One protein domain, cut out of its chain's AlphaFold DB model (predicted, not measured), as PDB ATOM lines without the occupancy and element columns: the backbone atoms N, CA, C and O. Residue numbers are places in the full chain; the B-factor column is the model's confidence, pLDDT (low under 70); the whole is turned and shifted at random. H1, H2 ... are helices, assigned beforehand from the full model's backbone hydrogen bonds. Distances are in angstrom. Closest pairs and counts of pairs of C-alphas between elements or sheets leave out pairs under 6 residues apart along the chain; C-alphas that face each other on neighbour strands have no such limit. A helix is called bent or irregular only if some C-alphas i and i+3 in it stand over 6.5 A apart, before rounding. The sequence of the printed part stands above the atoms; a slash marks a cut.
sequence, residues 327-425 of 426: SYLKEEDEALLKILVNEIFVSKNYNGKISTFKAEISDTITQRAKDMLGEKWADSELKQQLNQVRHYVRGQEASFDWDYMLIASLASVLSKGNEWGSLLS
ATOM      1  N   SER A 327      43.895  12.119  -5.374       74.50
ATOM      2  CA  SER A 327      43.269  13.282  -4.724       74.50
ATOM      3  C   SER A 327      42.110  12.927  -3.792       74.50
ATOM      4  O   SER A 327      41.711  13.762  -2.988       74.50
ATOM      5  N   TYR A 328      41.559  11.720  -3.917       74.81
ATOM      6  CA  TYR A 328      40.419  11.247  -3.134       74.81
ATOM      7  C   TYR A 328      40.807  10.367  -1.938       74.81
ATOM      8  O   TYR A 328      39.921   9.940  -1.204       74.81
ATOM      9  N   LEU A 329      42.095  10.063  -1.745       81.69
ATOM     10  CA  LEU A 329      42.566   9.230  -0.635       81.69
ATOM     11  C   LEU A 329      43.160  10.103   0.473       81.69
ATOM     12  O   LEU A 329      44.003  10.962   0.207       81.69
ATOM     13  N   LYS A 330      42.745   9.857   1.720       85.62
ATOM     14  CA  LYS A 330      43.416  10.390   2.914       85.62
ATOM     15  C   LYS A 330      44.740   9.636   3.133       85.62
ATOM     16  O   LYS A 330      44.944   8.544   2.606       85.62
ATOM     17  N   GLU A 331      45.637  10.181   3.955       85.19
ATOM     18  CA  GLU A 331      46.924   9.532   4.276       85.19
ATOM     19  C   GLU A 331      46.736   8.129   4.889       85.19
ATOM     20  O   GLU A 331      47.419   7.177   4.513       85.19
ATOM     21  N   GLU A 332      45.743   7.977   5.771       87.81
ATOM     22  CA  GLU A 332      45.374   6.691   6.376       87.81
ATOM     23  C   GLU A 332      44.834   5.687   5.341       87.81
ATOM     24  O   GLU A 332      45.085   4.486   5.456       87.81
ATOM     25  N   ASP A 333      44.152   6.169   4.294       89.00
ATOM     26  CA  ASP A 333      43.644   5.329   3.206       89.00
ATOM     27  C   ASP A 333      44.790   4.789   2.346       89.00
ATOM     28  O   ASP A 333      44.794   3.614   1.975       89.00
ATOM     29  N   GLU A 334      45.782   5.633   2.040       89.88
ATOM     30  CA  GLU A 334      46.982   5.209   1.315       89.88
ATOM     31  C   GLU A 334      47.777   4.181   2.135       89.88
ATOM     32  O   GLU A 334      48.226   3.166   1.590       89.88
ATOM     33  N   ALA A 335      47.925   4.409   3.444       91.50
ATOM     34  CA  ALA A 335      48.591   3.474   4.346       91.50
ATOM     35  C   ALA A 335      47.872   2.116   4.385       91.50
ATOM     36  O   ALA A 335      48.514   1.076   4.201       91.50
ATOM     37  N   LEU A 336      46.540   2.116   4.521       93.06
ATOM     38  CA  LEU A 336      45.755   0.887   4.483       93.06
ATOM     39  C   LEU A 336      45.911   0.189   3.129       93.06
ATOM     40  O   LEU A 336      46.218  -0.998   3.102       93.06
ATOM     41  N   LEU A 337      45.784   0.899   2.004       92.38
ATOM     42  CA  LEU A 337      45.951   0.320   0.665       92.38
ATOM     43  C   LEU A 337      47.316  -0.345   0.463       92.38
ATOM     44  O   LEU A 337      47.384  -1.414  -0.147       92.38
ATOM     45  N   LYS A 338      48.395   0.235   0.999       93.31
ATOM     46  CA  LYS A 338      49.720  -0.401   0.971       93.31
ATOM     47  C   LYS A 338      49.722  -1.722   1.728       93.31
ATOM     48  O   LYS A 338      50.229  -2.702   1.193       93.31
ATOM     49  N   ILE A 339      49.118  -1.778   2.914       93.81
ATOM     50  CA  ILE A 339      48.990  -3.024   3.687       93.81
ATOM     51  C   ILE A 339      48.132  -4.044   2.929       93.81
ATOM     52  O   ILE A 339      48.512  -5.208   2.793       93.81
ATOM     53  N   LEU A 340      47.000  -3.604   2.371       92.31
ATOM     54  CA  LEU A 340      46.116  -4.453   1.577       92.31
ATOM     55  C   LEU A 340      46.862  -5.099   0.413       92.31
ATOM     56  O   LEU A 340      46.780  -6.307   0.224       92.31
ATOM     57  N   VAL A 341      47.599  -4.309  -0.361       92.75
ATOM     58  CA  VAL A 341      48.331  -4.804  -1.525       92.75
ATOM     59  C   VAL A 341      49.510  -5.671  -1.097       92.75
ATOM     60  O   VAL A 341      49.617  -6.807  -1.552       92.75
ATOM     61  N   ASN A 342      50.373  -5.168  -0.216       93.81
ATOM     62  CA  ASN A 342      51.667  -5.784   0.072       93.81
ATOM     63  C   ASN A 342      51.578  -6.999   1.003       93.81
ATOM     64  O   ASN A 342      52.450  -7.863   0.939       93.81
ATOM     65  N   GLU A 343      50.548  -7.090   1.848       91.12
ATOM     66  CA  GLU A 343      50.417  -8.173   2.831       91.12
ATOM     67  C   GLU A 343      49.232  -9.091   2.542       91.12
ATOM     68  O   GLU A 343      49.360 -10.314   2.622       91.12
ATOM     69  N   ILE A 344      48.075  -8.516   2.204       90.06
ATOM     70  CA  ILE A 344      46.848  -9.293   2.027       90.06
ATOM     71  C   ILE A 344      46.809  -9.842   0.608       90.06
ATOM     72  O   ILE A 344      47.031 -11.030   0.416       90.06
ATOM     73  N   PHE A 345      46.597  -9.006  -0.406       88.12
ATOM     74  CA  PHE A 345      46.332  -9.455  -1.773       88.12
ATOM     75  C   PHE A 345      47.509 -10.171  -2.438       88.12
ATOM     76  O   PHE A 345      47.277 -10.982  -3.332       88.12
ATOM     77  N   VAL A 346      48.745  -9.976  -1.969       88.00
ATOM     78  CA  VAL A 346      49.910 -10.774  -2.387       88.00
ATOM     79  C   VAL A 346      49.833 -12.235  -1.910       88.00
ATOM     80  O   VAL A 346      50.301 -13.134  -2.612       88.00
ATOM     81  N   SER A 347      49.155 -12.528  -0.797       84.31
ATOM     82  CA  SER A 347      49.058 -13.879  -0.223       84.31
ATOM     83  C   SER A 347      48.457 -14.909  -1.183       84.31
ATOM     84  O   SER A 347      47.444 -14.653  -1.836       84.31
ATOM     85  N   LYS A 348      49.037 -16.117  -1.240       78.25
ATOM     86  CA  LYS A 348      48.537 -17.231  -2.075       78.25
ATOM     87  C   LYS A 348      47.104 -17.649  -1.728       78.25
ATOM     88  O   LYS A 348      46.436 -18.247  -2.567       78.25
ATOM     89  N   ASN A 349      46.631 -17.303  -0.531       75.12
ATOM     90  CA  ASN A 349      45.268 -17.581  -0.082       75.12
ATOM     91  C   ASN A 349      44.215 -16.879  -0.955       75.12
ATOM     92  O   ASN A 349      43.076 -17.329  -1.025       75.12
ATOM     93  N   TYR A 350      44.594 -15.807  -1.660       75.94
ATOM     94  CA  TYR A 350      43.674 -14.990  -2.449       75.94
ATOM     95  C   TYR A 350      44.015 -15.064  -3.942       75.94
ATOM     96  O   TYR A 350      44.517 -14.113  -4.536       75.94
ATOM     97  N   ASN A 351      43.761 -16.234  -4.535       66.31
ATOM     98  CA  ASN A 351      44.077 -16.559  -5.934       66.31
ATOM     99  C   ASN A 351      42.832 -17.004  -6.733       66.31
ATOM    100  O   ASN A 351      42.900 -17.936  -7.534       66.31
ATOM    101  N   GLY A 352      41.667 -16.390  -6.514       67.44
ATOM    102  CA  GLY A 352      40.452 -16.828  -7.204       67.44
ATOM    103  C   GLY A 352      39.187 -16.069  -6.827       67.44
ATOM    104  O   GLY A 352      39.218 -14.866  -6.582       67.44
ATOM    105  N   LYS A 353      38.063 -16.797  -6.806       75.75
ATOM    106  CA  LYS A 353      36.718 -16.261  -6.574       75.75
ATOM    107  C   LYS A 353      36.577 -15.689  -5.158       75.75
ATOM    108  O   LYS A 353      36.314 -16.436  -4.223       75.75
ATOM    109  N   ILE A 354      36.682 -14.368  -5.022       82.25
ATOM    110  CA  ILE A 354      36.545 -13.613  -3.767       82.25
ATOM    111  C   ILE A 354      35.297 -14.007  -2.965       82.25
ATOM    112  O   ILE A 354      35.348 -14.052  -1.737       82.25
ATOM    113  N   SER A 355      34.190 -14.369  -3.624       80.12
ATOM    114  CA  SER A 355      32.954 -14.744  -2.918       80.12
ATOM    115  C   SER A 355      33.107 -15.901  -1.930       80.12
ATOM    116  O   SER A 355      32.313 -15.976  -0.994       80.12
ATOM    117  N   THR A 356      34.074 -16.807  -2.121       82.56
ATOM    118  CA  THR A 356      34.250 -17.972  -1.241       82.56
ATOM    119  C   THR A 356      34.941 -17.623   0.076       82.56
ATOM    120  O   THR A 356      34.787 -18.360   1.042       82.56
ATOM    121  N   PHE A 357      35.648 -16.489   0.145       86.25
ATOM    122  CA  PHE A 357      36.424 -16.064   1.318       86.25
ATOM    123  C   PHE A 357      36.231 -14.579   1.681       86.25
ATOM    124  O   PHE A 357      36.978 -14.022   2.485       86.25
ATOM    125  N   LYS A 358      35.204 -13.913   1.135       89.19
ATOM    126  CA  LYS A 358      34.925 -12.482   1.369       89.19
ATOM    127  C   LYS A 358      34.814 -12.101   2.851       89.19
ATOM    128  O   LYS A 358      35.263 -11.024   3.239       89.19
ATOM    129  N   ALA A 359      34.260 -12.984   3.688       90.75
ATOM    130  CA  ALA A 359      34.139 -12.753   5.127       90.75
ATOM    131  C   ALA A 359      35.513 -12.765   5.821       90.75
ATOM    132  O   ALA A 359      35.832 -11.829   6.553       90.75
ATOM    133  N   GLU A 360      36.345 -13.764   5.523       91.50
ATOM    134  CA  GLU A 360      37.703 -13.897   6.064       91.50
ATOM    135  C   GLU A 360      38.598 -12.726   5.641       91.50
ATOM    136  O   GLU A 360      39.298 -12.146   6.475       91.50
ATOM    137  N   ILE A 361      38.526 -12.309   4.369       90.88
ATOM    138  CA  ILE A 361      39.229 -11.103   3.922       90.88
ATOM    139  C   ILE A 361      38.731  -9.883   4.689       90.88
ATOM    140  O   ILE A 361      39.553  -9.129   5.195       90.88
ATOM    141  N   SER A 362      37.414  -9.681   4.811       93.44
ATOM    142  CA  SER A 362      36.879  -8.503   5.510       93.44
ATOM    143  C   SER A 362      37.367  -8.409   6.963       93.44
ATOM    144  O   SER A 362      37.676  -7.315   7.444       93.44
ATOM    145  N   ASP A 363      37.504  -9.549   7.648       94.19
ATOM    146  CA  ASP A 363      38.049  -9.617   9.005       94.19
ATOM    147  C   ASP A 363      39.549  -9.317   9.019       94.19
ATOM    148  O   ASP A 363      40.005  -8.510   9.829       94.19
ATOM    149  N   THR A 364      40.303  -9.898   8.083       94.06
ATOM    150  CA  THR A 364      41.750  -9.677   7.953       94.06
ATOM    151  C   THR A 364      42.064  -8.208   7.673       94.06
ATOM    152  O   THR A 364      42.928  -7.631   8.328       94.06
ATOM    153  N   ILE A 365      41.325  -7.573   6.759       94.75
ATOM    154  CA  ILE A 365      41.440  -6.140   6.453       94.75
ATOM    155  C   ILE A 365      41.209  -5.304   7.710       94.75
ATOM    156  O   ILE A 365      42.001  -4.420   8.025       94.75
ATOM    157  N   THR A 366      40.141  -5.604   8.448       94.81
ATOM    158  CA  THR A 366      39.768  -4.861   9.659       94.81
ATOM    159  C   THR A 366      40.813  -5.021  10.757       94.81
ATOM    160  O   THR A 366      41.165  -4.047  11.418       94.81
ATOM    161  N   GLN A 367      41.355  -6.228  10.925       95.19
ATOM    162  CA  GLN A 367      42.423  -6.479  11.886       95.19
ATOM    163  C   GLN A 367      43.696  -5.711  11.518       95.19
ATOM    164  O   GLN A 367      44.278  -5.053  12.373       95.19
ATOM    165  N   ARG A 368      44.089  -5.709  10.240       94.88
ATOM    166  CA  ARG A 368      45.266  -4.963   9.781       94.88
ATOM    167  C   ARG A 368      45.096  -3.450   9.887       94.88
ATOM    168  O   ARG A 368      46.036  -2.767  10.279       94.88
ATOM    169  N   ALA A 369      43.902  -2.931   9.616       94.69
ATOM    170  CA  ALA A 369      43.584  -1.523   9.843       94.69
ATOM    171  C   ALA A 369      43.661  -1.151  11.335       94.69
ATOM    172  O   ALA A 369      44.170  -0.087  11.683       94.69
ATOM    173  N   LYS A 370      43.207  -2.044  12.225       95.31
ATOM    174  CA  LYS A 370      43.347  -1.876  13.677       95.31
ATOM    175  C   LYS A 370      44.812  -1.846  14.108       95.31
ATOM    176  O   LYS A 370      45.183  -0.964  14.875       95.31
ATOM    177  N   ASP A 371      45.629  -2.771  13.609       95.25
ATOM    178  CA  ASP A 371      47.060  -2.826  13.928       95.25
ATOM    179  C   ASP A 371      47.792  -1.568  13.428       95.25
ATOM    180  O   ASP A 371      48.619  -1.009  14.143       95.25
ATOM    181  N   MET A 372      47.430  -1.078  12.235       94.56
ATOM    182  CA  MET A 372      47.951   0.161  11.649       94.56
ATOM    183  C   MET A 372      47.618   1.401  12.491       94.56
ATOM    184  O   MET A 372      48.475   2.260  12.685       94.56
ATOM    185  N   LEU A 373      46.374   1.518  12.967       92.62
ATOM    186  CA  LEU A 373      45.908   2.696  13.709       92.62
ATOM    187  C   LEU A 373      46.251   2.651  15.206       92.62
ATOM    188  O   LEU A 373      46.264   3.699  15.858       92.62
ATOM    189  N   GLY A 374      46.520   1.468  15.764       93.44
ATOM    190  CA  GLY A 374      46.859   1.290  17.174       93.44
ATOM    191  C   GLY A 374      45.797   1.893  18.096       93.44
ATOM    192  O   GLY A 374      44.615   1.555  18.014       93.44
ATOM    193  N   GLU A 375      46.204   2.820  18.964       92.25
ATOM    194  CA  GLU A 375      45.306   3.498  19.911       92.25
ATOM    195  C   GLU A 375      44.217   4.330  19.214       92.25
ATOM    196  O   GLU A 375      43.088   4.395  19.701       92.25
ATOM    197  N   LYS A 376      44.503   4.887  18.027       91.75
ATOM    198  CA  LYS A 376      43.539   5.692  17.258       91.75
ATOM    199  C   LYS A 376      42.385   4.864  16.691       91.75
ATOM    200  O   LYS A 376      41.378   5.428  16.270       91.75
ATOM    201  N   TRP A 377      42.494   3.533  16.685       93.75
ATOM    202  CA  TRP A 377      41.455   2.647  16.158       93.75
ATOM    203  C   TRP A 377      40.096   2.870  16.824       93.75
ATOM    204  O   TRP A 377      39.070   2.846  16.140       93.75
ATOM    205  N   ALA A 378      40.083   3.063  18.150       91.06
ATOM    206  CA  ALA A 378      38.864   3.062  18.955       91.06
ATOM    207  C   ALA A 378      37.834   4.095  18.477       91.06
ATOM    208  O   ALA A 378      36.656   3.733  18.353       91.06
ATOM    209  N   ASP A 379      38.318   5.286  18.126       91.19
ATOM    210  CA  ASP A 379      37.526   6.459  17.744       91.19
ATOM    211  C   ASP A 379      37.611   6.774  16.240       91.19
ATOM    212  O   ASP A 379      37.131   7.810  15.786       91.19
ATOM    213  N   SER A 380      38.222   5.888  15.445       89.56
ATOM    214  CA  SER A 380      38.400   6.120  14.009       89.56
ATOM    215  C   SER A 380      37.103   5.949  13.210       89.56
ATOM    216  O   SER A 380      36.352   4.984  13.386       89.56
ATOM    217  N   GLU A 381      36.892   6.846  12.246       89.38
ATOM    218  CA  GLU A 381      35.865   6.710  11.203       89.38
ATOM    219  C   GLU A 381      36.064   5.402  10.413       89.38
ATOM    220  O   GLU A 381      35.111   4.672  10.136       89.38
ATOM    221  N   LEU A 382      37.326   5.044  10.145       89.44
ATOM    222  CA  LEU A 382      37.702   3.829   9.425       89.44
ATOM    223  C   LEU A 382      37.192   2.553  10.115       89.44
ATOM    224  O   LEU A 382      36.697   1.648   9.444       89.44
ATOM    225  N   LYS A 383      37.234   2.483  11.454       92.31
ATOM    226  CA  LYS A 383      36.647   1.371  12.219       92.31
ATOM    227  C   LYS A 383      35.150   1.241  11.976       92.31
ATOM    228  O   LYS A 383      34.659   0.121  11.818       92.31
ATOM    229  N   GLN A 384      34.419   2.354  12.001       91.12
ATOM    230  CA  GLN A 384      32.974   2.336  11.778       91.12
ATOM    231  C   GLN A 384      32.679   1.812  10.372       91.12
ATOM    232  O   GLN A 384      31.951   0.831  10.232       91.12
ATOM    233  N   GLN A 385      33.335   2.374   9.357       92.06
ATOM    234  CA  GLN A 385      33.130   1.993   7.961       92.06
ATOM    235  C   GLN A 385      33.527   0.535   7.673       92.06
ATOM    236  O   GLN A 385      32.761  -0.206   7.060       92.06
ATOM    237  N   LEU A 386      34.673   0.060   8.171       93.06
ATOM    238  CA  LEU A 386      35.102  -1.330   7.962       93.06
ATOM    239  C   LEU A 386      34.176  -2.342   8.648       93.06
ATOM    240  O   LEU A 386      33.914  -3.409   8.090       93.06
ATOM    241  N   ASN A 387      33.614  -2.014   9.816       92.69
ATOM    242  CA  ASN A 387      32.591  -2.862  10.429       92.69
ATOM    243  C   ASN A 387      31.313  -2.917   9.581       92.69
ATOM    244  O   ASN A 387      30.737  -3.992   9.430       92.69
ATOM    245  N   GLN A 388      30.909  -1.809   8.960       92.19
ATOM    246  CA  GLN A 388      29.774  -1.802   8.033       92.19
ATOM    247  C   GLN A 388      30.051  -2.661   6.794       92.19
ATOM    248  O   GLN A 388      29.204  -3.467   6.413       92.19
ATOM    249  N   VAL A 389      31.265  -2.611   6.232       92.44
ATOM    250  CA  VAL A 389      31.675  -3.525   5.148       92.44
ATOM    251  C   VAL A 389      31.571  -4.984   5.594       92.44
ATOM    252  O   VAL A 389      31.044  -5.816   4.858       92.44
ATOM    253  N   ARG A 390      32.017  -5.314   6.813       93.50
ATOM    254  CA  ARG A 390      31.908  -6.671   7.379       93.50
ATOM    255  C   ARG A 390      30.459  -7.147   7.493       93.50
ATOM    256  O   ARG A 390      30.203  -8.319   7.203       93.50
ATOM    257  N   HIS A 391      29.537  -6.283   7.908       91.75
ATOM    258  CA  HIS A 391      28.104  -6.585   7.944       91.75
ATOM    259  C   HIS A 391      27.554  -6.788   6.523       91.75
ATOM    260  O   HIS A 391      26.960  -7.831   6.234       91.75
ATOM    261  N   TYR A 392      27.870  -5.869   5.607       90.44
ATOM    262  CA  TYR A 392      27.418  -5.903   4.216       90.44
ATOM    263  C   TYR A 392      27.816  -7.193   3.490       90.44
ATOM    264  O   TYR A 392      26.970  -7.883   2.920       90.44
ATOM    265  N   VAL A 393      29.092  -7.591   3.553       89.56
ATOM    266  CA  VAL A 393      29.574  -8.794   2.844       89.56
ATOM    267  C   VAL A 393      28.951 -10.088   3.378       89.56
ATOM    268  O   VAL A 393      28.924 -11.096   2.663       89.56
ATOM    269  N   ARG A 394      28.426 -10.060   4.612       90.44
ATOM    270  CA  ARG A 394      27.702 -11.157   5.273       90.44
ATOM    271  C   ARG A 394      26.191 -11.130   5.017       90.44
ATOM    272  O   ARG A 394      25.490 -11.990   5.539       90.44
ATOM    273  N   GLY A 395      25.697 -10.185   4.216       86.38
ATOM    274  CA  GLY A 395      24.269 -10.037   3.920       86.38
ATOM    275  C   GLY A 395      23.461  -9.446   5.076       86.38
ATOM    276  O   GLY A 395      22.255  -9.657   5.140       86.38
ATOM    277  N   GLN A 396      24.120  -8.755   6.006       88.06
ATOM    278  CA  GLN A 396      23.458  -8.033   7.089       88.06
ATOM    279  C   GLN A 396      23.175  -6.595   6.653       88.06
ATOM    280  O   GLN A 396      23.846  -6.066   5.764       88.06
ATOM    281  N   GLU A 397      22.183  -5.972   7.287       82.56
ATOM    282  CA  GLU A 397      21.879  -4.560   7.068       82.56
ATOM    283  C   GLU A 397      23.110  -3.718   7.417       82.56
ATOM    284  O   GLU A 397      23.708  -3.870   8.486       82.56
ATOM    285  N   ALA A 398      23.530  -2.886   6.471       82.25
ATOM    286  CA  ALA A 398      24.735  -2.089   6.583       82.25
ATOM    287  C   ALA A 398      24.489  -0.711   5.979       82.25
ATOM    288  O   ALA A 398      23.894  -0.583   4.909       82.25
ATOM    289  N   SER A 399      24.979   0.304   6.674       77.88
ATOM    290  CA  SER A 399      24.929   1.703   6.268       77.88
ATOM    291  C   SER A 399      26.366   2.193   6.197       77.88
ATOM    292  O   SER A 399      26.993   2.430   7.228       77.88
ATOM    293  N   PHE A 400      26.921   2.257   4.991       74.06
ATOM    294  CA  PHE A 400      28.241   2.833   4.756       74.06
ATOM    295  C   PHE A 400      28.146   3.969   3.751       74.06
ATOM    296  O   PHE A 400      27.246   4.010   2.909       74.06
ATOM    297  N   ASP A 401      29.082   4.901   3.880       77.62
ATOM    298  CA  ASP A 401      29.147   6.070   3.020       77.62
ATOM    299  C   ASP A 401      29.730   5.674   1.658       77.62
ATOM    300  O   ASP A 401      30.914   5.352   1.538       77.62
ATOM    301  N   TRP A 402      28.887   5.680   0.625       78.44
ATOM    302  CA  TRP A 402      29.308   5.390  -0.746       78.44
ATOM    303  C   TRP A 402      30.188   6.494  -1.345       78.44
ATOM    304  O   TRP A 402      30.895   6.228  -2.319       78.44
ATOM    305  N   ASP A 403      30.213   7.692  -0.751       78.19
ATOM    306  CA  ASP A 403      31.163   8.742  -1.119       78.19
ATOM    307  C   ASP A 403      32.563   8.488  -0.527       78.19
ATOM    308  O   ASP A 403      33.557   9.023  -1.033       78.19
ATOM    309  N   TYR A 404      32.696   7.597   0.468       84.38
ATOM    310  CA  TYR A 404      33.999   7.128   0.940       84.38
ATOM    311  C   TYR A 404      34.587   6.120  -0.061       84.38
ATOM    312  O   TYR A 404      34.461   4.902   0.080       84.38
ATOM    313  N   MET A 405      35.328   6.634  -1.050       81.69
ATOM    314  CA  MET A 405      35.858   5.862  -2.187       81.69
ATOM    315  C   MET A 405      36.570   4.553  -1.823       81.69
ATOM    316  O   MET A 405      36.315   3.537  -2.473       81.69
ATOM    317  N   LEU A 406      37.466   4.545  -0.825       88.06
ATOM    318  CA  LEU A 406      38.170   3.317  -0.433       88.06
ATOM    319  C   LEU A 406      37.185   2.251   0.069       88.06
ATOM    320  O   LEU A 406      37.252   1.096  -0.348       88.06
ATOM    321  N   ILE A 407      36.250   2.649   0.929       90.25
ATOM    322  CA  ILE A 407      35.250   1.768   1.535       90.25
ATOM    323  C   ILE A 407      34.277   1.251   0.479       90.25
ATOM    324  O   ILE A 407      34.055   0.043   0.399       90.25
ATOM    325  N   ALA A 408      33.772   2.135  -0.383       86.38
ATOM    326  CA  ALA A 408      32.921   1.770  -1.509       86.38
ATOM    327  C   ALA A 408      33.617   0.770  -2.449       86.38
ATOM    328  O   ALA A 408      33.028  -0.242  -2.844       86.38
ATOM    329  N   SER A 409      34.897   1.006  -2.762       86.31
ATOM    330  CA  SER A 409      35.704   0.106  -3.594       86.31
ATOM    331  C   SER A 409      35.888  -1.259  -2.927       86.31
ATOM    332  O   SER A 409      35.697  -2.291  -3.570       86.31
ATOM    333  N   LEU A 410      36.196  -1.286  -1.627       89.62
ATOM    334  CA  LEU A 410      36.334  -2.522  -0.854       89.62
ATOM    335  C   LEU A 410      35.028  -3.316  -0.803       89.62
ATOM    336  O   LEU A 410      35.035  -4.508  -1.102       89.62
ATOM    337  N   ALA A 411      33.908  -2.670  -0.475       89.19
ATOM    338  CA  ALA A 411      32.595  -3.308  -0.460       89.19
ATOM    339  C   ALA A 411      32.250  -3.909  -1.832       89.19
ATOM    340  O   ALA A 411      31.796  -5.051  -1.918       89.19
ATOM    341  N   SER A 412      32.538  -3.173  -2.908       85.19
ATOM    342  CA  SER A 412      32.271  -3.609  -4.280       85.19
ATOM    343  C   SER A 412      33.120  -4.818  -4.672       85.19
ATOM    344  O   SER A 412      32.585  -5.815  -5.158       85.19
ATOM    345  N   VAL A 413      34.429  -4.782  -4.404       85.50
ATOM    346  CA  VAL A 413      35.346  -5.895  -4.701       85.50
ATOM    347  C   VAL A 413      35.003  -7.134  -3.872       85.50
ATOM    348  O   VAL A 413      34.998  -8.243  -4.402       85.50
ATOM    349  N   LEU A 414      34.667  -6.984  -2.590       88.25
ATOM    350  CA  LEU A 414      34.336  -8.126  -1.731       88.25
ATOM    351  C   LEU A 414      32.985  -8.767  -2.070       88.25
ATOM    352  O   LEU A 414      32.833  -9.983  -1.928       88.25
ATOM    353  N   SER A 415      32.016  -7.977  -2.530       83.50
ATOM    354  CA  SER A 415      30.682  -8.480  -2.870       83.50
ATOM    355  C   SER A 415      30.575  -8.974  -4.312       83.50
ATOM    356  O   SER A 415      29.962 -10.016  -4.540       83.50
ATOM    357  N   LYS A 416      31.185  -8.268  -5.273       77.50
ATOM    358  CA  LYS A 416      31.046  -8.517  -6.721       77.50
ATOM    359  C   LYS A 416      32.363  -8.841  -7.437       77.50
ATOM    360  O   LYS A 416      32.373  -8.985  -8.652       77.50
ATOM    361  N   GLY A 417      33.474  -9.021  -6.721       72.25
ATOM    362  CA  GLY A 417      34.808  -9.232  -7.308       72.25
ATOM    363  C   GLY A 417      34.963 -10.435  -8.243       72.25
ATOM    364  O   GLY A 417      35.921 -10.496  -9.004       72.25
ATOM    365  N   ASN A 418      34.020 -11.379  -8.225       73.25
ATOM    366  CA  ASN A 418      33.986 -12.490  -9.180       73.25
ATOM    367  C   ASN A 418      33.458 -12.088 -10.558       73.25
ATOM    368  O   ASN A 418      33.750 -12.751 -11.550       73.25
ATOM    369  N   GLU A 419      32.646 -11.040 -10.610       70.81
ATOM    370  CA  GLU A 419      31.992 -10.534 -11.806       70.81
ATOM    371  C   GLU A 419      32.714  -9.259 -12.230       70.81
ATOM    372  O   GLU A 419      32.130  -8.181 -12.261       70.81
ATOM    373  N   TRP A 420      34.007  -9.363 -12.557       62.50
ATOM    374  CA  TRP A 420      34.792  -8.203 -13.001       62.50
ATOM    375  C   TRP A 420      34.161  -7.489 -14.199       62.50
ATOM    376  O   TRP A 420      34.254  -6.271 -14.283       62.50
ATOM    377  N   GLY A 421      33.461  -8.226 -15.069       57.88
ATOM    378  CA  GLY A 421      32.635  -7.640 -16.125       57.88
ATOM    379  C   GLY A 421      31.594  -6.661 -15.582       57.88
ATOM    380  O   GLY A 421      31.495  -5.570 -16.116       57.88
ATOM    381  N   SER A 422      30.914  -6.993 -14.478       59.09
ATOM    382  CA  SER A 422      29.953  -6.109 -13.796       59.09
ATOM    383  C   SER A 422      30.601  -4.927 -13.064       59.09
ATOM    384  O   SER A 422      29.958  -3.909 -12.844       59.09
ATOM    385  N   LEU A 423      31.869  -5.069 -12.658       58.75
ATOM    386  CA  LEU A 423      32.633  -4.000 -12.006       58.75
ATOM    387  C   LEU A 423      33.178  -2.986 -13.021       58.75
ATOM    388  O   LEU A 423      33.466  -1.853 -12.648       58.75
ATOM    389  N   LEU A 424      33.354  -3.413 -14.275       51.22
ATOM    390  CA  LEU A 424      33.845  -2.596 -15.386       51.22
ATOM    391  C   LEU A 424      32.727  -2.125 -16.325       51.22
ATOM    392  O   LEU A 424      32.930  -1.153 -17.048       51.22
ATOM    393  N   SER A 425      31.572  -2.798 -16.334       43.16
ATOM    394  CA  SER A 425      30.357  -2.304 -16.974       43.16
ATOM    395  C   SER A 425      29.761  -1.218 -16.083       43.16
ATOM    396  O   SER A 425      29.016  -1.509 -15.145       43.16
TER     397      SER A 425
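AT A GLANCE: This is residues 327 to 425 of the 426 residues of an uncharacterized protein of Prevotella copri (UniProt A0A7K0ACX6). Four helices make a compact body: H2, H3 and H4 run side by side as a bundle, and H1 slants across H2 on the side toward H4. The short H5 sits beyond the end of H4, where the printed part ends. The 99 printed residues, with five named helices in the order H1 to H5 and no named strand, are all helix in class, with a radius of gyration of the C-alphas of 13.0 A and spans of 37 by 30 by 29 A.

HOW THE PARTS SIT: H1, residues 331 to 345, and H2, residues 358 to 377, form a helical hairpin: they touch at Leu 336 and Ala 369, closest C-alphas 6.3 A apart, at a steep tilt of 42 degrees, opposite ways. H2 and H3, residues 381 to 393, form another, at a shallow tilt of 11 degrees, with the C-alphas of Ser 362 and Arg 390 closest at 5.6 A. H3 touches H4, residues 405 to 416, the same way at 15 degrees, a shallow tilt; the C-alphas of Val 389 and Ala 411 are closest at 5.7 A. H5, residues 420 to 424, only just touches H4, with 3 pairs of C-alphas within 8 A; the closest are Lys 416 and Leu 423, 7.1 A. H1 and H3 are apart. In H3, H4 and H5 every O i to N i+4 pair is within hydrogen-bond range; in H1 10 of 11 are, in H2 13 of 16.

IN THESE COORDINATES: H1 begins at C-alpha 331 (46.924, 9.532, 4.276) and is 19.9 A long; it is irregular, only just, with C-alphas 342 and 345 6.7 A apart. H2, 22.1 A, is irregular, with C-alphas 372 and 375 9.3 A apart, and has a kink of 62 degrees near residue 371. H3 is 18.7 A, H4 15.8 A and H5 6.2 A, ending at C-alpha 424 (33.845, -2.596, -15.386).

THE WHOLE: The printed part has no cut. The links H1 to H2 and H3 to H4 are long. The pLDDT is under 70 at residues 351 to 352 and 420 to 425.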